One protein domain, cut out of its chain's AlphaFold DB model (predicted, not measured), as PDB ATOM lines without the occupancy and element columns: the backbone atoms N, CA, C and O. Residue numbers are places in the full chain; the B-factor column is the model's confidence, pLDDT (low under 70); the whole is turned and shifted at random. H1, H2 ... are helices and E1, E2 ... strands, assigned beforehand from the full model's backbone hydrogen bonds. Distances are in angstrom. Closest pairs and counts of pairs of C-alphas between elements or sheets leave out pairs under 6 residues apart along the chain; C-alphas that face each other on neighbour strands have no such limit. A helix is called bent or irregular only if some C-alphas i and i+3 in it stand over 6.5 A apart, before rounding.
ATOM      1  N   ASP A 160     -86.324-108.339-147.334       42.69
ATOM      2  CA  ASP A 160     -87.656-108.791-147.812       42.69
ATOM      3  C   ASP A 160     -88.602-109.276-146.680       42.69
ATOM      4  O   ASP A 160     -89.795-109.472-146.903       42.69
ATOM      5  N   ASN A 161     -88.100-109.434-145.448       45.12
ATOM      6  CA  ASN A 161     -88.880-109.779-144.255       45.12
ATOM      7  C   ASN A 161     -89.326-108.565-143.403       45.12
ATOM      8  O   ASN A 161     -89.913-108.777-142.344       45.12
ATOM      9  N   GLN A 162     -89.056-107.318-143.821       52.94
ATOM     10  CA  GLN A 162     -89.455-106.085-143.107       52.94
ATOM     11  C   GLN A 162     -90.597-105.304-143.780       52.94
ATOM     12  O   GLN A 162     -90.875-104.164-143.407       52.94
ATOM     13  N   ALA A 163     -91.260-105.907-144.768       61.66
ATOM     14  CA  ALA A 163     -92.412-105.316-145.432       61.66
ATOM     15  C   ALA A 163     -93.518-104.988-144.413       61.66
ATOM     16  O   ALA A 163     -94.150-105.888-143.858       61.66
ATOM     17  N   ASP A 164     -93.751-103.694-144.199       80.25
ATOM     18  CA  ASP A 164     -94.860-103.188-143.396       80.25
ATOM     19  C   ASP A 164     -95.780-102.373-144.302       80.25
ATOM     20  O   ASP A 164     -95.526-101.208-144.606       80.25
ATOM     21  N   ASP A 165     -96.851-103.013-144.765       86.44
ATOM     22  CA  ASP A 165     -97.817-102.374-145.655       86.44
ATOM     23  C   ASP A 165     -98.537-101.192-144.979       86.44
ATOM     24  O   ASP A 165     -99.013-100.299-145.677       86.44
ATOM     25  N   ALA A 166     -98.595-101.147-143.640       89.88
ATOM     26  CA  ALA A 166     -99.155-100.002-142.928       89.88
ATOM     27  C   ALA A 166     -98.214 -98.791-142.985       89.88
ATOM     28  O   ALA A 166     -98.683 -97.676-143.193       89.88
ATOM     29  N   GLU A 167     -96.900 -99.005-142.853       90.50
ATOM     30  CA  GLU A 167     -95.901 -97.939-143.005       90.50
ATOM     31  C   GLU A 167     -95.856 -97.425-144.453       90.50
ATOM     32  O   GLU A 167     -95.795 -96.220-144.674       90.50
ATOM     33  N   VAL A 168     -95.970 -98.317-145.447       92.19
ATOM     34  CA  VAL A 168     -96.055 -97.929-146.870       92.19
ATOM     35  C   VAL A 168     -97.264 -97.023-147.131       92.19
ATOM     36  O   VAL A 168     -97.125 -95.980-147.769       92.19
ATOM     37  N   GLU A 169     -98.440 -97.394-146.623       93.94
ATOM     38  CA  GLU A 169     -99.655 -96.586-146.766       93.94
ATOM     39  C   GLU A 169     -99.520 -95.223-146.060       93.94
ATOM     40  O   GLU A 169     -99.905 -94.198-146.623       93.94
ATOM     41  N   ASP A 170     -98.922 -95.182-144.866       94.88
ATOM     42  CA  ASP A 170     -98.684 -93.939-144.119       94.88
ATOM     43  C   ASP A 170     -97.727 -92.982-144.854       94.88
ATOM     44  O   ASP A 170     -97.978 -91.776-144.934       94.88
ATOM     45  N   ILE A 171     -96.674 -93.516-145.485       95.31
ATOM     46  CA  ILE A 171     -95.756 -92.740-146.332       95.31
ATOM     47  C   ILE A 171     -96.514 -92.113-147.506       95.31
ATOM     48  O   ILE A 171     -96.371 -90.914-147.771       95.31
ATOM     49  N   MET A 172     -97.336 -92.902-148.206       95.06
ATOM     50  CA  MET A 172     -98.119 -92.421-149.348       95.06
ATOM     51  C   MET A 172     -99.107 -91.328-148.930       95.06
ATOM     52  O   MET A 172     -99.206 -90.292-149.593       95.06
ATOM     53  N   GLN A 173     -99.799 -91.516-147.805       95.00
ATOM     54  CA  GLN A 173    -100.715 -90.516-147.253       95.00
ATOM     55  C   GLN A 173     -99.984 -89.237-146.843       95.00
ATOM     56  O   GLN A 173    -100.481 -88.142-147.098       95.00
ATOM     57  N   THR A 174     -98.791 -89.355-146.263       94.56
ATOM     58  CA  THR A 174     -97.957 -88.209-145.892       94.56
ATOM     59  C   THR A 174     -97.519 -87.407-147.118       94.56
ATOM     60  O   THR A 174     -97.616 -86.176-147.112       94.56
ATOM     61  N   ALA A 175     -97.084 -88.078-148.188       92.94
ATOM     62  CA  ALA A 175     -96.718 -87.423-149.442       92.94
ATOM     63  C   ALA A 175     -97.922 -86.712-150.082       92.94
ATOM     64  O   ALA A 175     -97.823 -85.543-150.462       92.94
ATOM     65  N   GLU A 176     -99.081 -87.371-150.127       91.56
ATOM     66  CA  GLU A 176    -100.316 -86.798-150.670       91.56
ATOM     67  C   GLU A 176    -100.810 -85.605-149.835       91.56
ATOM     68  O   GLU A 176    -101.155 -84.554-150.376       91.56
ATOM     69  N   ALA A 177    -100.770 -85.707-148.505       92.94
ATOM     70  CA  ALA A 177    -101.151 -84.616-147.614       92.94
ATOM     71  C   ALA A 177    -100.253 -83.383-147.793       92.94
ATOM     72  O   ALA A 177    -100.741 -82.254-147.720       92.94
ATOM     73  N   LYS A 178     -98.949 -83.572-148.043       91.62
ATOM     74  CA  LYS A 178     -98.019 -82.469-148.345       91.62
ATOM     75  C   LYS A 178     -98.263 -81.892-149.732       91.62
ATOM     76  O   LYS A 178     -98.283 -80.672-149.871       91.62
ATOM     77  N   ARG A 179     -98.541 -82.733-150.729       89.75
ATOM     78  CA  ARG A 179     -98.914 -82.315-152.087       89.75
ATOM     79  C   ARG A 179    -100.151 -81.413-152.092       89.75
ATOM     80  O   ARG A 179    -100.132 -80.365-152.726       89.75
ATOM     81  N   GLN A 180    -101.176 -81.751-151.312       89.19
ATOM     82  CA  GLN A 180    -102.420 -80.974-151.206       89.19
ATOM     83  C   GLN A 180    -102.267 -79.597-150.538       89.19
ATOM     84  O   GLN A 180    -103.178 -78.773-150.625       89.19
ATOM     85  N   GLN A 181    -101.140 -79.318-149.874       88.06
ATOM     86  CA  GLN A 181    -100.865 -77.987-149.310       88.06
ATOM     87  C   GLN A 181    -100.519 -76.953-150.386       88.06
ATOM     88  O   GLN A 181    -100.509 -75.754-150.101       88.06
ATOM     89  N   TRP A 182    -100.246 -77.402-151.611       84.56
ATOM     90  CA  TRP A 182     -99.864 -76.553-152.726       84.56
ATOM     91  C   TRP A 182    -101.016 -76.411-153.720       84.56
ATOM     92  O   TRP A 182    -101.690 -77.377-154.066       84.56
ATOM     93  N   GLU A 183    -101.240 -75.183-154.195       81.44
ATOM     94  CA  GLU A 183    -102.285 -74.886-155.186       81.44
ATOM     95  C   GLU A 183    -102.009 -75.570-156.535       81.44
ATOM     96  O   GLU A 183    -102.937 -75.994-157.221       81.44
ATOM     97  N   ASN A 184    -100.729 -75.708-156.887       85.31
ATOM     98  CA  ASN A 184    -100.257 -76.491-158.020       85.31
ATOM     99  C   ASN A 184     -99.297 -77.557-157.505       85.31
ATOM    100  O   ASN A 184     -98.521 -77.275-156.594       85.31
ATOM    101  N   ASP A 185     -99.329 -78.744-158.108       84.56
ATOM    102  CA  ASP A 185     -98.395 -79.818-157.776       84.56
ATOM    103  C   ASP A 185     -96.949 -79.342-157.999       84.56
ATOM    104  O   ASP A 185     -96.599 -79.021-159.139       84.56
ATOM    105  N   PRO A 186     -96.113 -79.257-156.945       84.44
ATOM    106  CA  PRO A 186     -94.727 -78.830-157.088       84.44
ATOM    107  C   PRO A 186     -93.856 -79.895-157.767       84.44
ATOM    108  O   PRO A 186     -92.743 -79.577-158.173       84.44
ATOM    109  N   PHE A 187     -94.353 -81.129-157.912       89.38
ATOM    110  CA  PHE A 187     -93.631 -82.243-158.526       89.38
ATOM    111  C   PHE A 187     -94.502 -82.950-159.582       89.38
ATOM    112  O   PHE A 187     -94.941 -84.088-159.370       89.38
ATOM    113  N   PRO A 188     -94.809 -82.286-160.711       87.50
ATOM    114  CA  PRO A 188     -95.693 -82.840-161.737       87.50
ATOM    115  C   PRO A 188     -95.102 -84.053-162.472       87.50
ATOM    116  O   PRO A 188     -95.861 -84.870-162.991       87.50
ATOM    117  N   ASP A 189     -93.774 -84.200-162.502       88.88
ATOM    118  CA  ASP A 189     -93.069 -85.169-163.348       88.88
ATOM    119  C   ASP A 189     -92.364 -86.277-162.544       88.88
ATOM    120  O   ASP A 189     -91.369 -86.844-163.005       88.88
ATOM    121  N   LEU A 190     -92.887 -86.642-161.363       86.38
ATOM    122  CA  LEU A 190     -92.301 -87.678-160.489       86.38
ATOM    123  C   LEU A 190     -92.066 -89.034-161.174       86.38
ATOM    124  O   LEU A 190     -91.232 -89.803-160.722       86.38
ATOM    125  N   THR A 191     -92.769 -89.361-162.259       87.38
ATOM    126  CA  THR A 191     -92.571 -90.632-162.978       87.38
ATOM    127  C   THR A 191     -91.447 -90.587-164.015       87.38
ATOM    128  O   THR A 191     -91.083 -91.619-164.572       87.38
ATOM    129  N   SER A 192     -90.938 -89.398-164.341       83.56
ATOM    130  CA  SER A 192     -90.013 -89.183-165.464       83.56
ATOM    131  C   SER A 192     -88.793 -88.328-165.128       83.56
ATOM    132  O   SER A 192     -87.856 -88.304-165.925       83.56
ATOM    133  N   ASP A 193     -88.781 -87.653-163.979       88.44
ATOM    134  CA  ASP A 193     -87.711 -86.745-163.579       88.44
ATOM    135  C   ASP A 193     -87.101 -87.131-162.221       88.44
ATOM    136  O   ASP A 193     -87.672 -86.882-161.157       88.44
ATOM    137  N   LYS A 194     -85.884 -87.695-162.265       86.06
ATOM    138  CA  LYS A 194     -85.093 -88.049-161.072       86.06
ATOM    139  C   LYS A 194     -84.855 -86.857-160.151       86.06
ATOM    140  O   LYS A 194     -84.838 -87.038-158.937       86.06
ATOM    141  N   HIS A 195     -84.696 -85.659-160.708       89.56
ATOM    142  CA  HIS A 195     -84.454 -84.461-159.919       89.56
ATOM    143  C   HIS A 195     -85.673 -84.104-159.063       89.56
ATOM    144  O   HIS A 195     -85.533 -83.885-157.861       89.56
ATOM    145  N   GLN A 196     -86.877 -84.137-159.645       92.12
ATOM    146  CA  GLN A 196     -88.117 -83.912-158.897       92.12
ATOM    147  C   GLN A 196     -88.371 -85.005-157.853       92.12
ATOM    148  O   GLN A 196     -88.865 -84.694-156.772       92.12
ATOM    149  N   ILE A 197     -88.012 -86.265-158.139       92.12
ATOM    150  CA  ILE A 197     -88.125 -87.355-157.156       92.12
ATOM    151  C   ILE A 197     -87.219 -87.094-155.947       92.12
ATOM    152  O   ILE A 197     -87.680 -87.172-154.808       92.12
ATOM    153  N   GLU A 198     -85.950 -86.756-156.183       91.44
ATOM    154  CA  GLU A 198     -84.997 -86.440-155.116       91.44
ATOM    155  C   GLU A 198     -85.435 -85.206-154.315       91.44
ATOM    156  O   GLU A 198     -85.418 -85.232-153.083       91.44
ATOM    157  N   LEU A 199     -85.896 -84.151-154.993       92.00
ATOM    158  CA  LEU A 199     -86.351 -82.918-154.349       92.00
ATOM    159  C   LEU A 199     -87.577 -83.177-153.467       92.00
ATOM    160  O   LEU A 199     -87.615 -82.758-152.310       92.00
ATOM    161  N   MET A 200     -88.555 -83.919-153.986       93.94
ATOM    162  CA  MET A 200     -89.739 -84.347-153.244       93.94
ATOM    163  C   MET A 200     -89.353 -85.176-152.025       93.94
ATOM    164  O   MET A 200     -89.799 -84.880-150.917       93.94
ATOM    165  N   TYR A 201     -88.460 -86.151-152.190       94.50
ATOM    166  CA  TYR A 201     -87.976 -86.959-151.082       94.50
ATOM    167  C   TYR A 201     -87.305 -86.107-149.996       94.50
ATOM    168  O   TYR A 201     -87.731 -86.149-148.838       94.50
ATOM    169  N   LYS A 202     -86.309 -85.289-150.361       90.75
ATOM    170  CA  LYS A 202     -85.549 -84.457-149.417       90.75
ATOM    171  C   LYS A 202     -86.450 -83.468-148.674       90.75
ATOM    172  O   LYS A 202     -86.307 -83.283-147.469       90.75
ATOM    173  N   MET A 203     -87.414 -82.854-149.360       91.31
ATOM    174  CA  MET A 203     -88.265 -81.822-148.760       91.31
ATOM    175  C   MET A 203     -89.446 -82.391-147.968       91.31
ATOM    176  O   MET A 203     -89.904 -81.767-147.005       91.31
ATOM    177  N   TRP A 204     -89.973 -83.555-148.353       91.81
ATOM    178  CA  TRP A 204     -91.186 -84.107-147.748       91.81
ATOM    179  C   TRP A 204     -90.946 -85.315-146.854       91.81
ATOM    180  O   TRP A 204     -91.632 -85.420-145.840       91.81
ATOM    181  N   LEU A 205     -90.011 -86.200-147.180       92.88
ATOM    182  CA  LEU A 205     -89.912 -87.521-146.552       92.88
ATOM    183  C   LEU A 205     -88.606 -87.740-145.774       92.88
ATOM    184  O   LEU A 205     -88.578 -88.573-144.872       92.88
ATOM    185  N   ALA A 206     -87.541 -86.980-146.053       86.38
ATOM    186  CA  ALA A 206     -86.236 -87.169-145.407       86.38
ATOM    187  C   ALA A 206     -86.283 -87.049-143.875       86.38
ATOM    188  O   ALA A 206     -85.608 -87.794-143.168       86.38
ATOM    189  N   ARG A 207     -87.131 -86.157-143.353       78.38
ATOM    190  CA  ARG A 207     -87.284 -85.917-141.908       78.38
ATOM    191  C   ARG A 207     -88.160 -86.937-141.174       78.38
ATOM    192  O   ARG A 207     -88.209 -86.903-139.952       78.38
ATOM    193  N   GLU A 208     -88.924 -87.749-141.900       84.75
ATOM    194  CA  GLU A 208     -89.895 -88.662-141.295       84.75
ATOM    195  C   GLU A 208     -89.197 -90.006-140.982       84.75
ATOM    196  O   GLU A 208     -88.444 -90.505-141.830       84.75
ATOM    197  N   PRO A 209     -89.400 -90.604-139.792       78.12
ATOM    198  CA  PRO A 209     -88.623 -91.747-139.302       78.12
ATOM    199  C   PRO A 209     -89.083 -93.091-139.903       78.12
ATOM    200  O   PRO A 209     -89.409 -94.034-139.189       78.12
ATOM    201  N   TYR A 210     -89.119 -93.183-141.231       84.06
ATOM    202  CA  TYR A 210     -89.546 -94.376-141.965       84.06
ATOM    203  C   TYR A 210     -88.385 -95.290-142.359       84.06
ATOM    204  O   TYR A 210     -87.238 -94.850-142.519       84.06
ATOM    205  N   ARG A 211     -88.684 -96.573-142.597       81.19
ATOM    206  CA  ARG A 211     -87.710 -97.511-143.166       81.19
ATOM    207  C   ARG A 211     -87.482 -97.214-144.644       81.19
ATOM    208  O   ARG A 211     -88.435 -97.059-145.405       81.19
ATOM    209  N   TYR A 212     -86.227 -97.219-145.082       79.06
ATOM    210  CA  TYR A 212     -85.855 -96.990-146.476       79.06
ATOM    211  C   TYR A 212     -86.484 -98.011-147.418       79.06
ATOM    212  O   TYR A 212     -86.968 -97.635-148.479       79.06
ATOM    213  N   TYR A 213     -86.562 -99.277-147.005       81.44
ATOM    214  CA  TYR A 213     -87.231-100.314-147.790       81.44
ATOM    215  C   TYR A 213     -88.706 -99.969-148.063       81.44
ATOM    216  O   TYR A 213     -89.176-100.057-149.198       81.44
ATOM    217  N   ASN A 214     -89.441 -99.509-147.043       87.25
ATOM    218  CA  ASN A 214     -90.845 -99.126-147.200       87.25
ATOM    219  C   ASN A 214     -90.999 -97.796-147.955       87.25
ATOM    220  O   ASN A 214     -91.956 -97.649-148.710       87.25
ATOM    221  N   LEU A 215     -90.041 -96.870-147.840       91.88
ATOM    222  CA  LEU A 215     -89.977 -95.661-148.672       91.88
ATOM    223  C   LEU A 215     -89.830 -95.999-150.159       91.88
ATOM    224  O   LEU A 215     -90.576 -95.452-150.969       91.88
ATOM    225  N   VAL A 216     -88.937 -96.926-150.521       88.75
ATOM    226  CA  VAL A 216     -88.783 -97.390-151.912       88.75
ATOM    227  C   VAL A 216     -90.086 -98.026-152.403       88.75
ATOM    228  O   VAL A 216     -90.610 -97.618-153.436       88.75
ATOM    229  N   ARG A 217     -90.686 -98.939-151.626       90.56
ATOM    230  CA  ARG A 217     -91.981 -99.558-151.979       90.56
ATOM    231  C   ARG A 217     -93.117 -98.543-152.126       90.56
ATOM    232  O   ARG A 217     -93.981 -98.702-152.991       90.56
ATOM    233  N   ALA A 218     -93.147 -97.512-151.284       94.31
ATOM    234  CA  ALA A 218     -94.134 -96.441-151.369       94.31
ATOM    235  C   ALA A 218     -93.939 -95.609-152.642       94.31
ATOM    236  O   ALA A 218     -94.906 -95.363-153.358       94.31
ATOM    237  N   MET A 219     -92.696 -95.247-152.980       93.12
ATOM    238  CA  MET A 219     -92.376 -94.553-154.232       93.12
ATOM    239  C   MET A 219     -92.781 -95.378-155.462       93.12
ATOM    240  O   MET A 219     -93.424 -94.849-156.369       93.12
ATOM    241  N   GLU A 220     -92.500 -96.682-155.466       91.88
ATOM    242  CA  GLU A 220     -92.958 -97.596-156.521       91.88
ATOM    243  C   GLU A 220     -94.490 -97.633-156.620       91.88
ATOM    244  O   GLU A 220     -95.056 -97.580-157.713       91.88
ATOM    245  N   SER A 221     -95.182 -97.644-155.476       92.56
ATOM    246  CA  SER A 221     -96.652 -97.613-155.406       92.56
ATOM    247  C   SER A 221     -97.247 -96.281-155.885       92.56
ATOM    248  O   SER A 221     -98.374 -96.250-156.377       92.56
ATOM    249  N   MET A 222     -96.479 -95.190-155.811       90.94
ATOM    250  CA  MET A 222     -96.809 -93.888-156.407       90.94
ATOM    251  C   MET A 222     -96.550 -93.833-157.924       90.94
ATOM    252  O   MET A 222     -96.833 -92.815-158.557       90.94
ATOM    253  N   GLY A 223     -96.045 -94.914-158.530       89.56
ATOM    254  CA  GLY A 223     -95.772 -95.015-159.965       89.56
ATOM    255  C   GLY A 223     -94.357 -94.605-160.376       89.56
ATOM    256  O   GLY A 223     -94.102 -94.445-161.570       89.56
ATOM    257  N   ILE A 224     -93.443 -94.428-159.420       91.69
ATOM    258  CA  ILE A 224     -92.039 -94.106-159.683       91.69
ATOM    259  C   ILE A 224     -91.291 -95.396-160.033       91.69
ATOM    260  O   ILE A 224     -91.317 -96.363-159.277       91.69
ATOM    261  N   ASP A 225     -90.585 -95.415-161.163       86.44
ATOM    262  CA  ASP A 225     -89.713 -96.538-161.523       86.44
ATOM    263  C   ASP A 225     -88.376 -96.432-160.768       86.44
ATOM    264  O   ASP A 225     -87.358 -95.981-161.301       86.44
ATOM    265  N   CYS A 226     -88.396 -96.801-159.484       82.12
ATOM    266  CA  CYS A 226     -87.231 -96.723-158.605       82.12
ATOM    267  C   CYS A 226     -86.030 -97.492-159.171       82.12
ATOM    268  O   CYS A 226     -84.908 -96.995-159.114       82.12
ATOM    269  N   ALA A 227     -86.257 -98.649-159.797       75.44
ATOM    270  CA  ALA A 227     -85.197 -99.427-160.427       75.44
ATOM    271  C   ALA A 227     -84.550 -98.680-161.607       75.44
ATOM    272  O   ALA A 227     -83.322 -98.607-161.675       75.44
ATOM    273  N   ALA A 228     -85.342 -98.091-162.511       77.06
ATOM    274  CA  ALA A 228     -84.814 -97.333-163.650       77.06
ATOM    275  C   ALA A 228     -84.057 -96.064-163.229       77.06
ATOM    276  O   ALA A 228     -83.116 -95.657-163.912       77.06
ATOM    277  N   PHE A 229     -84.447 -95.453-162.110       73.94
ATOM    278  CA  PHE A 229     -83.772 -94.279-161.554       73.94
ATOM    279  C   PHE A 229     -82.644 -94.611-160.568       73.94
ATOM    280  O   PHE A 229     -82.017 -93.683-160.048       73.94
ATOM    281  N   GLU A 230     -82.354 -95.895-160.334       75.31
ATOM    282  CA  GLU A 230     -81.367 -96.366-159.351       75.31
ATOM    283  C   GLU A 230     -81.654 -95.827-157.935       75.31
ATOM    284  O   GLU A 230     -80.755 -95.466-157.172       75.31
ATOM    285  N   ILE A 231     -82.937 -95.727-157.589       73.69
ATOM    286  CA  ILE A 231     -83.421 -95.346-156.265       73.69
ATOM    287  C   ILE A 231     -83.573 -96.621-155.449       73.69
ATOM    288  O   ILE A 231     -84.426 -97.463-155.713       73.69
ATOM    289  N   ASN A 232     -82.715 -96.747-154.452       70.44
ATOM    290  CA  ASN A 232     -82.695 -97.827-153.480       70.44
ATOM    291  C   ASN A 232     -82.369 -97.229-152.103       70.44
ATOM    292  O   ASN A 232     -82.167 -96.021-151.967       70.44
ATOM    293  N   GLU A 233     -82.295 -98.064-151.078       68.38
ATOM    294  CA  GLU A 233     -82.053 -97.643-149.699       68.38
ATOM    295  C   GLU A 233     -80.730 -96.892-149.532       68.38
ATOM    296  O   GLU A 233     -80.646 -95.953-148.744       68.38
ATOM    297  N   TYR A 234     -79.712 -97.262-150.310       58.53
ATOM    298  CA  TYR A 234     -78.437 -96.554-150.322       58.53
ATOM    299  C   TYR A 234     -78.582 -95.139-150.893       58.53
ATOM    300  O   TYR A 234     -78.113 -94.178-150.282       58.53
ATOM    301  N   THR A 235     -79.270 -94.995-152.027       68.25
ATOM    302  CA  THR A 235     -79.560 -93.685-152.625       68.25
ATOM    303  C   THR A 235     -80.342 -92.804-151.647       68.25
ATOM    304  O   THR A 235     -79.983 -91.645-151.450       68.25
ATOM    305  N   LEU A 236     -81.348 -93.359-150.959       75.25
ATOM    306  CA  LEU A 236     -82.119 -92.625-149.949       75.25
ATOM    307  C   LEU A 236     -81.262 -92.206-148.746       75.25
ATOM    308  O   LEU A 236     -81.391 -91.077-148.281       75.25
ATOM    309  N   MET A 237     -80.357 -93.069-148.275       66.31
ATOM    310  CA  MET A 237     -79.414 -92.749-147.197       66.31
ATOM    311  C   MET A 237     -78.458 -91.610-147.583       66.31
ATOM    312  O   MET A 237     -78.176 -90.733-146.762       66.31
ATOM    313  N   LEU A 238     -77.956 -91.610-148.823       66.06
ATOM    314  CA  LEU A 238     -77.094 -90.542-149.331       66.06
ATOM    315  C   LEU A 238     -77.846 -89.206-149.361       66.06
ATOM    316  O   LEU A 238     -77.356 -88.218-148.818       66.06
ATOM    317  N   TRP A 239     -79.059 -89.202-149.916       78.19
ATOM    318  CA  TRP A 239     -79.917 -88.018-149.960       78.19
ATOM    319  C   TRP A 239     -80.255 -87.486-148.567       78.19
ATOM    320  O   TRP A 239     -80.230 -86.277-148.341       78.19
ATOM    321  N   ASP A 240     -80.535 -88.383-147.626       74.44
ATOM    322  CA  ASP A 240     -80.772 -88.055-146.223       74.44
ATOM    323  C   ASP A 240     -79.540 -87.403-145.586       74.44
ATOM    324  O   ASP A 240     -79.668 -86.437-144.833       74.44
ATOM    325  N   THR A 241     -78.346 -87.909-145.893       65.62
ATOM    326  CA  THR A 241     -77.084 -87.371-145.371       65.62
ATOM    327  C   THR A 241     -76.832 -85.962-145.897       65.62
ATOM    328  O   THR A 241     -76.529 -85.066-145.113       65.62
ATOM    329  N   GLU A 242     -77.000 -85.741-147.201       69.44
ATOM    330  CA  GLU A 242     -76.892 -84.416-147.825       69.44
ATOM    331  C   GLU A 242     -77.889 -83.427-147.204       69.44
ATOM    332  O   GLU A 242     -77.503 -82.344-146.766       69.44
ATOM    333  N   PHE A 243     -79.148 -83.841-147.037       78.81
ATOM    334  CA  PHE A 243     -80.160 -83.034-146.358       78.81
ATOM    335  C   PHE A 243     -79.774 -82.700-144.906       78.81
ATOM    336  O   PHE A 243     -79.941 -81.561-144.461       78.81
ATOM    337  N   LEU A 244     -79.226 -83.665-144.156       73.62
ATOM    338  CA  LEU A 244     -78.761 -83.441-142.786       73.62
ATOM    339  C   LEU A 244     -77.647 -82.391-142.735       73.62
ATOM    340  O   LEU A 244     -77.655 -81.539-141.845       73.62
ATOM    341  N   PHE A 245     -76.698 -82.440-143.671       67.62
ATOM    342  CA  PHE A 245     -75.636 -81.440-143.761       67.62
ATOM    343  C   PHE A 245     -76.192 -80.031-143.948       67.62
ATOM    344  O   PHE A 245     -75.717 -79.099-143.298       67.62
ATOM    345  N   ASP A 246     -77.202 -79.877-144.798       75.94
ATOM    346  CA  ASP A 246     -77.806 -78.576-145.074       75.94
ATOM    347  C   ASP A 246     -78.514 -78.025-143.838       75.94
ATOM    348  O   ASP A 246     -78.300 -76.875-143.449       75.94
ATOM    349  N   VAL A 247     -79.294 -78.867-143.156       77.44
ATOM    350  CA  VAL A 247     -79.958 -78.511-141.893       77.44
ATOM    351  C   VAL A 247     -78.929 -78.168-140.816       77.44
ATOM    352  O   VAL A 247     -79.092 -77.185-140.094       77.44
ATOM    353  N   TYR A 248     -77.840 -78.933-140.723       70.06
ATOM    354  CA  TYR A 248     -76.759 -78.672-139.779       70.06
ATOM    355  C   TYR A 248     -76.067 -77.332-140.057       70.06
ATOM    356  O   TYR A 248     -75.845 -76.544-139.137       70.06
ATOM    357  N   ASN A 249     -75.752 -77.037-141.318       71.06
ATOM    358  CA  ASN A 249     -75.119 -75.779-141.707       71.06
ATOM    359  C   ASN A 249     -76.044 -74.578-141.466       71.06
ATOM    360  O   ASN A 249     -75.573 -73.532-141.017       71.06
ATOM    361  N   MET A 250     -77.350 -74.744-141.692       79.44
ATOM    362  CA  MET A 250     -78.371 -73.749-141.351       79.44
ATOM    363  C   MET A 250     -78.449 -73.527-139.840       79.44
ATOM    364  O   MET A 250     -78.442 -72.403-139.358       79.44
ATOM    365  N   ARG A 251     -78.430 -74.599-139.049       79.56
ATOM    366  CA  ARG A 251     -78.413 -74.507-137.587       79.56
ATOM    367  C   ARG A 251     -77.156 -73.798-137.080       79.56
ATOM    368  O   ARG A 251     -77.241 -72.952-136.191       79.56
ATOM    369  N   LYS A 252     -76.000 -74.104-137.673       71.19
ATOM    370  CA  LYS A 252     -74.704 -73.498-137.343       71.19
ATOM    371  C   LYS A 252     -74.652 -72.005-137.671       71.19
ATOM    372  O   LYS A 252     -74.028 -71.248-136.928       71.19
ATOM    373  N   SER A 253     -75.304 -71.552-138.746       79.94
ATOM    374  CA  SER A 253     -75.311 -70.127-139.115       79.94
ATOM    375  C   SER A 253     -75.968 -69.244-138.042       79.94
ATOM    376  O   SER A 253     -75.574 -68.090-137.879       79.94
ATOM    377  N   HIS A 254     -76.879 -69.813-137.246       75.75
ATOM    378  CA  HIS A 254     -77.594 -69.130-136.168       75.75
ATOM    379  C   HIS A 254     -76.890 -69.136-134.802       75.75
ATOM    380  O   HIS A 254     -77.335 -68.440-133.889       75.75
ATOM    381  N   GLU A 255     -75.782 -69.864-134.629       72.62
ATOM    382  CA  GLU A 255     -75.109 -69.995-133.323       72.62
ATOM    383  C   GLU A 255     -74.626 -68.655-132.758       72.62
ATOM    384  O   GLU A 255     -74.745 -68.402-131.558       72.62
ATOM    385  N   ASN A 256     -74.123 -67.770-133.622       72.50
ATOM    386  CA  ASN A 256     -73.645 -66.449-133.204       72.50
ATOM    387  C   ASN A 256     -74.782 -65.555-132.689       72.50
ATOM    388  O   ASN A 256     -74.563 -64.726-131.807       72.50
ATOM    389  N   ASP A 257     -75.999 -65.765-133.192       73.56
ATOM    390  CA  ASP A 257     -77.178 -64.976-132.840       73.56
ATOM    391  C   ASP A 257     -77.898 -65.530-131.596       73.56
ATOM    392  O   ASP A 257     -78.800 -64.881-131.054       73.56
ATOM    393  N   LEU A 258     -77.515 -66.722-131.116       67.06
ATOM    394  CA  LEU A 258     -78.138 -67.372-129.959       67.06
ATOM    395  C   LEU A 258     -77.887 -66.595-128.663       67.06
ATOM    396  O   LEU A 258     -78.785 -66.478-127.830       67.06
ATOM    397  N   GLY A 259     -76.688 -66.027-128.500       67.44
ATOM    398  CA  GLY A 259     -76.317 -65.285-127.291       67.44
ATOM    399  C   GLY A 259     -77.201 -64.059-127.034       67.44
ATOM    400  O   GLY A 259     -77.489 -63.734-125.883       67.44
ATOM    401  N   GLU A 260     -77.669 -63.410-128.102       75.12
ATOM    402  CA  GLU A 260     -78.587 -62.264-128.039       75.12
ATOM    403  C   GLU A 260     -80.062 -62.672-128.192       75.12
ATOM    404  O   GLU A 260     -80.961 -61.859-127.958       75.12
ATOM    405  N   ASN A 261     -80.314 -63.933-128.553       79.88
ATOM    406  CA  ASN A 261     -81.623 -64.510-128.836       79.88
ATOM    407  C   ASN A 261     -82.497 -63.605-129.725       79.88
ATOM    408  O   ASN A 261     -83.617 -63.197-129.363       79.88
ATOM    409  N   VAL A 262     -81.922 -63.248-130.876       86.31
ATOM    410  CA  VAL A 262     -82.477 -62.306-131.853       86.31
ATOM    411  C   VAL A 262     -83.896 -62.717-132.258       86.31
ATOM    412  O   VAL A 262     -84.210 -63.895-132.415       86.31
ATOM    413  N   PHE A 263     -84.786 -61.731-132.385       90.50
ATOM    414  CA  PHE A 263     -86.150 -61.945-132.865       90.50
ATOM    415  C   PHE A 263     -86.237 -61.668-134.365       90.50
ATOM    416  O   PHE A 263     -85.888 -60.575-134.812       90.50
ATOM    417  N   HIS A 264     -86.772 -62.631-135.109       88.00
ATOM    418  CA  HIS A 264     -86.936 -62.582-136.555       88.00
ATOM    419  C   HIS A 264     -88.422 -62.482-136.909       88.00
ATOM    420  O   HIS A 264     -89.205 -63.400-136.653       88.00
ATOM    421  N   GLU A 265     -88.821 -61.351-137.496       88.50
ATOM    422  CA  GLU A 265     -90.200 -61.142-137.961       88.50
ATOM    423  C   GLU A 265     -90.508 -62.040-139.166       88.50
ATOM    424  O   GLU A 265     -91.518 -62.745-139.175       88.50
ATOM    425  N   ALA A 266     -89.593 -62.077-140.135       93.25
ATOM    426  CA  ALA A 266     -89.609 -63.000-141.260       93.25
ATOM    427  C   ALA A 266     -88.169 -63.349-141.650       93.25
ATOM    428  O   ALA A 266     -87.408 -62.479-142.074       93.25
ATOM    429  N   LEU A 267     -87.821 -64.623-141.522       92.25
ATOM    430  CA  LEU A 267     -86.539 -65.188-141.914       92.25
ATOM    431  C   LEU A 267     -86.792 -66.343-142.882       92.25
ATOM    432  O   LEU A 267     -87.732 -67.118-142.708       92.25
ATOM    433  N   LYS A 268     -85.990 -66.401-143.941       93.56
ATOM    434  CA  LYS A 268     -86.164 -67.316-145.065       93.56
ATOM    435  C   LYS A 268     -84.828 -67.967-145.355       93.56
ATOM    436  O   LYS A 268     -83.906 -67.272-145.771       93.56
ATOM    437  N   GLU A 269     -84.753 -69.268-145.128       91.56
ATOM    438  CA  GLU A 269     -83.504 -70.016-145.184       91.56
ATOM    439  C   GLU A 269     -83.484 -70.956-146.386       91.56
ATOM    440  O   GLU A 269     -84.034 -72.059-146.334       91.56
ATOM    441  N   ASP A 270     -82.891 -70.500-147.494       92.44
ATOM    442  CA  ASP A 270     -82.820 -71.274-148.737       92.44
ATOM    443  C   ASP A 270     -81.784 -72.403-148.620       92.44
ATOM    444  O   ASP A 270     -80.602 -72.147-148.376       92.44
ATOM    445  N   PHE A 271     -82.195 -73.649-148.883       88.75
ATOM    446  CA  PHE A 271     -81.322 -74.833-148.771       88.75
ATOM    447  C   PHE A 271     -80.055 -74.713-149.629       88.75
ATOM    448  O   PHE A 271     -78.954 -75.049-149.200       88.75
ATOM    449  N   ASN A 272     -80.180 -74.105-150.812       86.81
ATOM    450  CA  ASN A 272     -79.072 -73.870-151.736       86.81
ATOM    451  C   ASN A 272     -77.887 -73.080-151.130       86.81
ATOM    452  O   ASN A 272     -76.773 -73.185-151.661       86.81
ATOM    453  N   GLN A 273     -78.109 -72.308-150.055       87.69
ATOM    454  CA  GLN A 273     -77.080 -71.553-149.322       87.69
ATOM    455  C   GLN A 273     -76.271 -72.428-148.353       87.69
ATOM    456  O   GLN A 273     -75.125 -72.097-148.047       87.69
ATOM    457  N   TYR A 274     -76.850 -73.545-147.912       80.31
ATOM    458  CA  TYR A 274     -76.334 -74.391-146.835       80.31
ATOM    459  C   TYR A 274     -75.714 -75.706-147.304       80.31
ATOM    460  O   TYR A 274     -75.155 -76.432-146.484       80.31
ATOM    461  N   ARG A 275     -75.730 -75.949-148.618       70.75
ATOM    462  CA  ARG A 275     -75.134 -77.118-149.272       70.75
ATOM    463  C   ARG A 275     -73.752 -77.476-148.754       70.75
ATOM    464  O   ARG A 275     -72.852 -76.627-148.713       70.75
ATOM    465  N   ALA A 276     -73.565 -78.756-148.441       59.78
ATOM    466  CA  ALA A 276     -72.274 -79.307-148.049       59.78
ATOM    467  C   ALA A 276     -71.192 -79.001-149.099       59.78
ATOM    468  O   ALA A 276     -71.288 -79.394-150.262       59.78
ATOM    469  N   ARG A 277     -70.118 -78.321-148.679       55.22
ATOM    470  CA  ARG A 277     -68.929 -78.066-149.506       55.22
ATOM    471  C   ARG A 277     -67.678 -78.476-148.746       55.22
ATOM    472  O   ARG A 277     -67.022 -77.645-148.127       55.22
ATOM    473  N   THR A 278     -67.349 -79.761-148.798       48.25
ATOM    474  CA  THR A 278     -66.101 -80.290-148.226       48.25
ATOM    475  C   THR A 278     -65.063 -80.532-149.326       48.25
ATOM    476  O   THR A 278     -65.358 -80.445-150.517       48.25
ATOM    477  N   GLN A 279     -63.819 -80.849-148.950       39.28
ATOM    478  CA  GLN A 279     -62.770 -81.181-149.926       39.28
ATOM    479  C   GLN A 279     -63.013 -82.507-150.668       39.28
ATOM    480  O   GLN A 279     -62.434 -82.699-151.737       39.28
ATOM    481  N   LYS A 280     -63.825 -83.420-150.114       36.47
ATOM    482  CA  LYS A 280     -64.067 -84.766-150.670       36.47
ATOM    483  C   LYS A 280     -65.484 -84.974-151.202       36.47
ATOM    484  O   LYS A 280     -65.666 -85.776-152.107       36.47
ATOM    485  N   HIS A 281     -66.454 -84.238-150.676       43.91
ATOM    486  CA  HIS A 281     -67.857 -84.320-151.060       43.91
ATOM    487  C   HIS A 281     -68.439 -82.907-151.186       43.91
ATOM    488  O   HIS A 281     -68.304 -82.081-150.276       43.91
ATOM    489  N   SER A 282     -69.065 -82.630-152.327       51.56
ATOM    490  CA  SER A 282     -69.804 -81.397-152.579       51.56
ATOM    491  C   SER A 282     -71.198 -81.788-153.018       51.56
ATOM    492  O   SER A 282     -71.334 -82.428-154.062       51.56
ATOM    493  N   ASP A 283     -72.206 -81.353-152.271       61.25
ATOM    494  CA  ASP A 283     -73.579 -81.440-152.744       61.25
ATOM    495  C   ASP A 283     -73.715 -80.501-153.956       61.25
ATOM    496  O   ASP A 283     -73.427 -79.299-153.889       61.25
ATOM    497  N   THR A 284     -74.061 -81.082-155.104       70.19
ATOM    498  CA  THR A 284     -74.286 -80.353-156.362       70.19
ATOM    499  C   THR A 284     -75.761 -80.282-156.733       70.19
ATOM    500  O   THR A 284     -76.097 -79.654-157.738       70.19
ATOM    501  N   PHE A 285     -76.630 -80.877-155.914       77.00
ATOM    502  CA  PHE A 285     -78.067 -80.859-156.078       77.00
ATOM    503  C   PHE A 285     -78.595 -79.423-156.023       77.00
ATOM    504  O   PHE A 285     -78.114 -78.592-155.246       77.00
ATOM    505  N   ASP A 286     -79.549 -79.108-156.894       84.06
ATOM    506  CA  ASP A 286     -80.220 -77.813-156.915       84.06
ATOM    507  C   ASP A 286     -81.536 -77.918-156.143       84.06
ATOM    508  O   ASP A 286     -82.470 -78.575-156.580       84.06
ATOM    509  N   TYR A 287     -81.626 -77.256-154.993       87.19
ATOM    510  CA  TYR A 287     -82.862 -77.231-154.205       87.19
ATOM    511  C   TYR A 287     -83.893 -76.232-154.757       87.19
ATOM    512  O   TYR A 287     -84.882 -75.920-154.096       87.19
ATOM    513  N   GLU A 288     -83.656 -75.683-155.949       88.50
ATOM    514  CA  GLU A 288     -84.456 -74.632-156.565       88.50
ATOM    515  C   GLU A 288     -84.677 -73.456-155.589       88.50
ATOM    516  O   GLU A 288     -83.724 -72.870-155.066       88.50
ATOM    517  N   ASN A 289     -85.941 -73.106-155.326       87.88
ATOM    518  CA  ASN A 289     -86.343 -72.066-154.379       87.88
ATOM    519  C   ASN A 289     -86.887 -72.648-153.060       87.88
ATOM    520  O   ASN A 289     -87.605 -71.949-152.337       87.88
ATOM    521  N   TRP A 290     -86.610 -73.925-152.762       90.62
ATOM    522  CA  TRP A 290     -87.029 -74.535-151.503       90.62
ATOM    523  C   TRP A 290     -86.254 -73.953-150.327       90.62
ATOM    524  O   TRP A 290     -85.038 -73.739-150.376       90.62
ATOM    525  N   ARG A 291     -86.992 -73.698-149.248       91.19
ATOM    526  CA  ARG A 291     -86.490 -72.999-148.068       91.19
ATOM    527  C   ARG A 291     -87.335 -73.273-146.835       91.19
ATOM    528  O   ARG A 291     -88.492 -73.681-146.949       91.19
ATOM    529  N   LEU A 292     -86.772 -72.983-145.666       91.06
ATOM    530  CA  LEU A 292     -87.510 -72.929-144.408       91.06
ATOM    531  C   LEU A 292     -87.907 -71.484-144.088       91.06
ATOM    532  O   LEU A 292     -87.064 -70.591-144.033       91.06
ATOM    533  N   ASP A 293     -89.205 -71.264-143.877       91.75
ATOM    534  CA  ASP A 293     -89.767 -69.950-143.553       91.75
ATOM    535  C   ASP A 293     -90.042 -69.850-142.043       91.75
ATOM    536  O   ASP A 293     -90.997 -70.431-141.519       91.75
ATOM    537  N   PHE A 294     -89.224 -69.069-141.338       90.88
ATOM    538  CA  PHE A 294     -89.363 -68.787-139.912       90.88
ATOM    539  C   PHE A 294     -90.005 -67.413-139.708       90.88
ATOM    540  O   PHE A 294     -89.372 -66.371-139.871       90.88
ATOM    541  N   ASN A 295     -91.282 -67.405-139.326       92.62
ATOM    542  CA  ASN A 295     -92.036 -66.173-139.101       92.62
ATOM    543  C   ASN A 295     -92.318 -65.972-137.612       92.62
ATOM    544  O   ASN A 295     -92.883 -66.857-136.965       92.62
ATOM    545  N   ASN A 296     -91.994 -64.787-137.096       92.50
ATOM    546  CA  ASN A 296     -92.165 -64.413-135.689       92.50
ATOM    547  C   ASN A 296     -91.501 -65.403-134.720       92.50
ATOM    548  O   ASN A 296     -92.123 -65.863-133.756       92.50
ATOM    549  N   LYS A 297     -90.243 -65.754-134.995       89.44
ATOM    550  CA  LYS A 297     -89.465 -66.718-134.209       89.44
ATOM    551  C   LYS A 297     -88.227 -66.062-133.622       89.44
ATOM    552  O   LYS A 297     -87.638 -65.167-134.219       89.44
ATOM    553  N   ARG A 298     -87.837 -66.513-132.437       85.56
ATOM    554  CA  ARG A 298     -86.530 -66.198-131.857       85.56
ATOM    555  C   ARG A 298     -85.487 -67.232-132.264       85.56
ATOM    556  O   ARG A 298     -85.850 -68.344-132.641       85.56
ATOM    557  N   THR A 299     -84.212 -66.857-132.190       79.38
ATOM    558  CA  THR A 299     -83.093 -67.738-132.547       79.38
ATOM    559  C   THR A 299     -83.132 -69.068-131.791       79.38
ATOM    560  O   THR A 299     -82.967 -70.110-132.413       79.38
ATOM    561  N   ASP A 300     -83.435 -69.069-130.491       71.19
ATOM    562  CA  ASP A 300     -83.589 -70.303-129.702       71.19
ATOM    563  C   ASP A 300     -84.679 -71.242-130.249       71.19
ATOM    564  O   ASP A 300     -84.465 -72.445-130.357       71.19
ATOM    565  N   GLN A 301     -85.821 -70.696-130.667       77.38
ATOM    566  CA  GLN A 301     -86.928 -71.456-131.254       77.38
ATOM    567  C   GLN A 301     -86.607 -71.981-132.656       77.38
ATOM    568  O   GLN A 301     -87.142 -73.012-133.062       77.38
ATOM    569  N   ILE A 302     -85.793 -71.249-133.421       80.19
ATOM    570  CA  ILE A 302     -85.300 -71.696-134.729       80.19
ATOM    571  C   ILE A 302     -84.328 -72.859-134.521       80.19
ATOM    572  O   ILE A 302     -84.474 -73.896-135.161       80.19
ATOM    573  N   MET A 303     -83.395 -72.725-133.577       74.81
ATOM    574  CA  MET A 303     -82.439 -73.780-133.245       74.81
ATOM    575  C   MET A 303     -83.130 -75.034-132.706       74.81
ATOM    576  O   MET A 303     -82.832 -76.116-133.189       74.81
ATOM    577  N   GLU A 304     -84.111 -74.906-131.807       71.88
ATOM    578  CA  GLU A 304     -84.899 -76.044-131.306       71.88
ATOM    579  C   GLU A 304     -85.627 -76.785-132.441       71.88
ATOM    580  O   GLU A 304     -85.674 -78.015-132.461       71.88
ATOM    581  N   PHE A 305     -86.167 -76.052-133.420       79.25
ATOM    582  CA  PHE A 305     -86.801 -76.655-134.592       79.25
ATOM    583  C   PHE A 305     -85.800 -77.441-135.451       79.25
ATOM    584  O   PHE A 305     -86.090 -78.570-135.849       79.25
ATOM    585  N   LEU A 306     -84.631 -76.860-135.730       77.69
ATOM    586  CA  LEU A 306     -83.584 -77.500-136.530       77.69
ATOM    587  C   LEU A 306     -82.969 -78.704-135.797       77.69
ATOM    588  O   LEU A 306     -82.784 -79.756-136.408       77.69
ATOM    589  N   ASP A 307     -82.742 -78.593-134.487       66.94
ATOM    590  CA  ASP A 307     -82.295 -79.695-133.631       66.94
ATOM    591  C   ASP A 307     -83.330 -80.839-133.641       66.94
ATOM    592  O   ASP A 307     -82.961 -82.009-133.725       66.94
ATOM    593  N   GLY A 308     -84.630 -80.525-133.660       65.94
ATOM    594  CA  GLY A 308     -85.696 -81.516-133.830       65.94
ATOM    595  C   GLY A 308     -85.608 -82.297-135.148       65.94
ATOM    596  O   GLY A 308     -85.798 -83.513-135.148       65.94
ATOM    597  N   ILE A 309     -85.267 -81.632-136.259       73.12
ATOM    598  CA  ILE A 309     -85.054 -82.296-137.559       73.12
ATOM    599  C   ILE A 309     -83.830 -83.218-137.502       73.12
ATOM    600  O   ILE A 309     -83.896 -84.355-137.971       73.12
ATOM    601  N   ILE A 310     -82.732 -82.756-136.896       65.81
ATOM    602  CA  ILE A 310     -81.510 -83.554-136.718       65.81
ATOM    603  C   ILE A 310     -81.810 -84.814-135.893       65.81
ATOM    604  O   ILE A 310     -81.420 -85.915-136.278       65.81
ATOM    605  N   MET A 311     -82.557 -84.680-134.794       61.12
ATOM    606  CA  MET A 311     -82.923 -85.815-133.941       61.12
ATOM    607  C   MET A 311     -83.830 -86.824-134.654       61.12
ATOM    608  O   MET A 311     -83.604 -88.026-134.522       61.12
ATOM    609  N   ALA A 312     -84.808 -86.361-135.439       63.97
ATOM    610  CA  ALA A 312     -85.667 -87.239-136.236       63.97
ATOM    611  C   ALA A 312     -84.860 -88.035-137.277       63.97
ATOM    612  O   ALA A 312     -85.095 -89.224-137.490       63.97
ATOM    613  N   HIS A 313     -83.846 -87.409-137.873       64.31
ATOM    614  CA  HIS A 313     -82.926 -88.096-138.770       64.31
ATOM    615  C   HIS A 313     -82.083 -89.156-138.036       64.31
ATOM    616  O   HIS A 313     -81.915 -90.269-138.534       64.31
ATOM    617  N   CYS A 314     -81.591 -88.870-136.825       53.56
ATOM    618  CA  CYS A 314     -80.908 -89.876-136.006       53.56
ATOM    619  C   CYS A 314     -81.821 -91.063-135.655       53.56
ATOM    620  O   CYS A 314     -81.379 -92.211-135.708       53.56
ATOM    621  N   GLU A 315     -83.090 -90.803-135.327       57.12
ATOM    622  CA  GLU A 315     -84.094 -91.844-135.090       57.12
ATOM    623  C   GLU A 315     -84.314 -92.701-136.341       57.12
ATOM    624  O   GLU A 315     -84.277 -93.928-136.262       57.12
ATOM    625  N   LYS A 316     -84.435 -92.075-137.514       67.88
ATOM    626  CA  LYS A 316     -84.541 -92.776-138.797       67.88
ATOM    627  C   LYS A 316     -83.333 -93.670-139.071       67.88
ATOM    628  O   LYS A 316     -83.497 -94.824-139.467       67.88
ATOM    629  N   MET A 317     -82.120 -93.180-138.816       58.44
ATOM    630  CA  MET A 317     -80.900 -93.983-138.947       58.44
ATOM    631  C   MET A 317     -80.900 -95.168-137.974       58.44
ATOM    632  O   MET A 317     -80.526 -96.272-138.358       58.44
ATOM    633  N   TYR A 318     -81.381 -94.984-136.743       49.88
ATOM    634  CA  TYR A 318     -81.532 -96.078-135.782       49.88
ATOM    635  C   TYR A 318     -82.589 -97.107-136.213       49.88
ATOM    636  O   TYR A 318     -82.364 -98.302-136.068       49.88
ATOM    637  N   ILE A 319     -83.709 -96.686-136.800       61.72
ATOM    638  CA  ILE A 319     -84.735 -97.601-137.328       61.72
ATOM    639  C   ILE A 319     -84.189 -98.463-138.477       61.72
ATOM    640  O   ILE A 319     -84.560 -99.629-138.598       61.72
ATOM    641  N   ASN A 320     -83.313 -97.898-139.311       60.44
ATOM    642  CA  ASN A 320     -82.790 -98.561-140.508       60.44
ATOM    643  C   ASN A 320     -81.501 -99.366-140.272       60.44
ATOM    644  O   ASN A 320     -81.238-100.316-141.007       60.44
ATOM    645  N   PHE A 321     -80.700 -98.995-139.269       53.16
ATOM    646  CA  PHE A 321     -79.369 -99.571-139.032       53.16
ATOM    647  C   PHE A 321     -79.110 -99.977-137.576       53.16
ATOM    648  O   PHE A 321     -78.024-100.462-137.258       53.16
ATOM    649  N   GLY A 322     -80.067 -99.747-136.680       37.03
ATOM    650  CA  GLY A 322     -79.992-100.182-135.291       37.03
ATOM    651  C   GLY A 322     -80.074-101.711-135.157       37.03
ATOM    652  O   GLY A 322     -80.614-102.373-136.044       37.03
TER     653      GLY A 322
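What this domain is: This is residues 160 to 322 of the 323 residues of an uncharacterized protein of Clostridiaceae bacterium (UniProt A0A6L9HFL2). What shape do these atoms make? Two long helices, H4 and H6, lie side by side and run opposite ways; the shorter helices H2 and H3 pack on the first half of H4, with H1 packed on them from the side away from H4. At the other end of the long pair a bent hairpin of two strands, E1 and E2, lies near residues 299 to 306 of H6, while residues 180 to 185 stick out. What is it built of? The 163 printed residues hold, in order, H1 H2 H3 H4 H5 E1 E2 H6, mostly helix by class, with E1 and E2 as an antiparallel sheet. How large is it? It is compact, with a radius of gyration of the C-alphas of 16.6 A and spans of 51 by 39 by 34 A.

How they stand to each other: How do the first helices meet? H1, residues 165 to 179, touches H3, residues 212 to 221, at a steep tilt of 67 degrees, closest at the C-alphas of Val 168 and Ala 218, 5.1 A apart. H1 also touches residues 204 to 205 of H2, residues 194 to 205, about perpendicular at 80 degrees, closest at the C-alphas of Ala 175 and Trp 204, 6.7 A. Which helix is the hub? H4, residues 233 to 253, touches H2, H3 and H6, residues 299 to 321. With H6 it makes a shallow tilt of 20 degrees, opposite ways, closest at the C-alphas of Arg 251 and Met 303, 6.0 A; with H2 a steep tilt of 62 degrees, closest at those of Lys 202 and Phe 243, 6.4 A. How do the strands pair? E1, residues 263 to 270, and E2, residues 291 to 298, form an antiparallel hairpin, with N 267 and O 294 at 2.9 A and N 294 and O 267 at 2.8 A within hydrogen-bond range. E1 bends by 72 degrees at residue 266 and E2 by 77 degrees at residue 295. Are the helix backbones complete? Every O i to N i+4 pair is within hydrogen-bond range in H1, H2, H3, H4 and H6; H5, residues 255 to 258, is too short for such a pair.

Where its parts are: Where does the first helix begin? C-alpha 165 of H1 is at (-97.817, -102.374, -145.655), and H1 is 21.1 A long. Where are the long helices? H4 begins at C-alpha 233, (-82.053, -97.643, -149.699), and is 30.2 A long; H6 ends at C-alpha 321, (-79.369, -99.571, -139.032), and is 32.7 A long.

The domain as a whole: Which links are long? Those from H1 to H2, H3 to H4 and E1 to E2 are long, and the printed part has no cut. Where is confidence low? The mean pLDDT of the printed part is 78.9, with 37 residues under 70, among them residues 276 to 283 and 310 to 322.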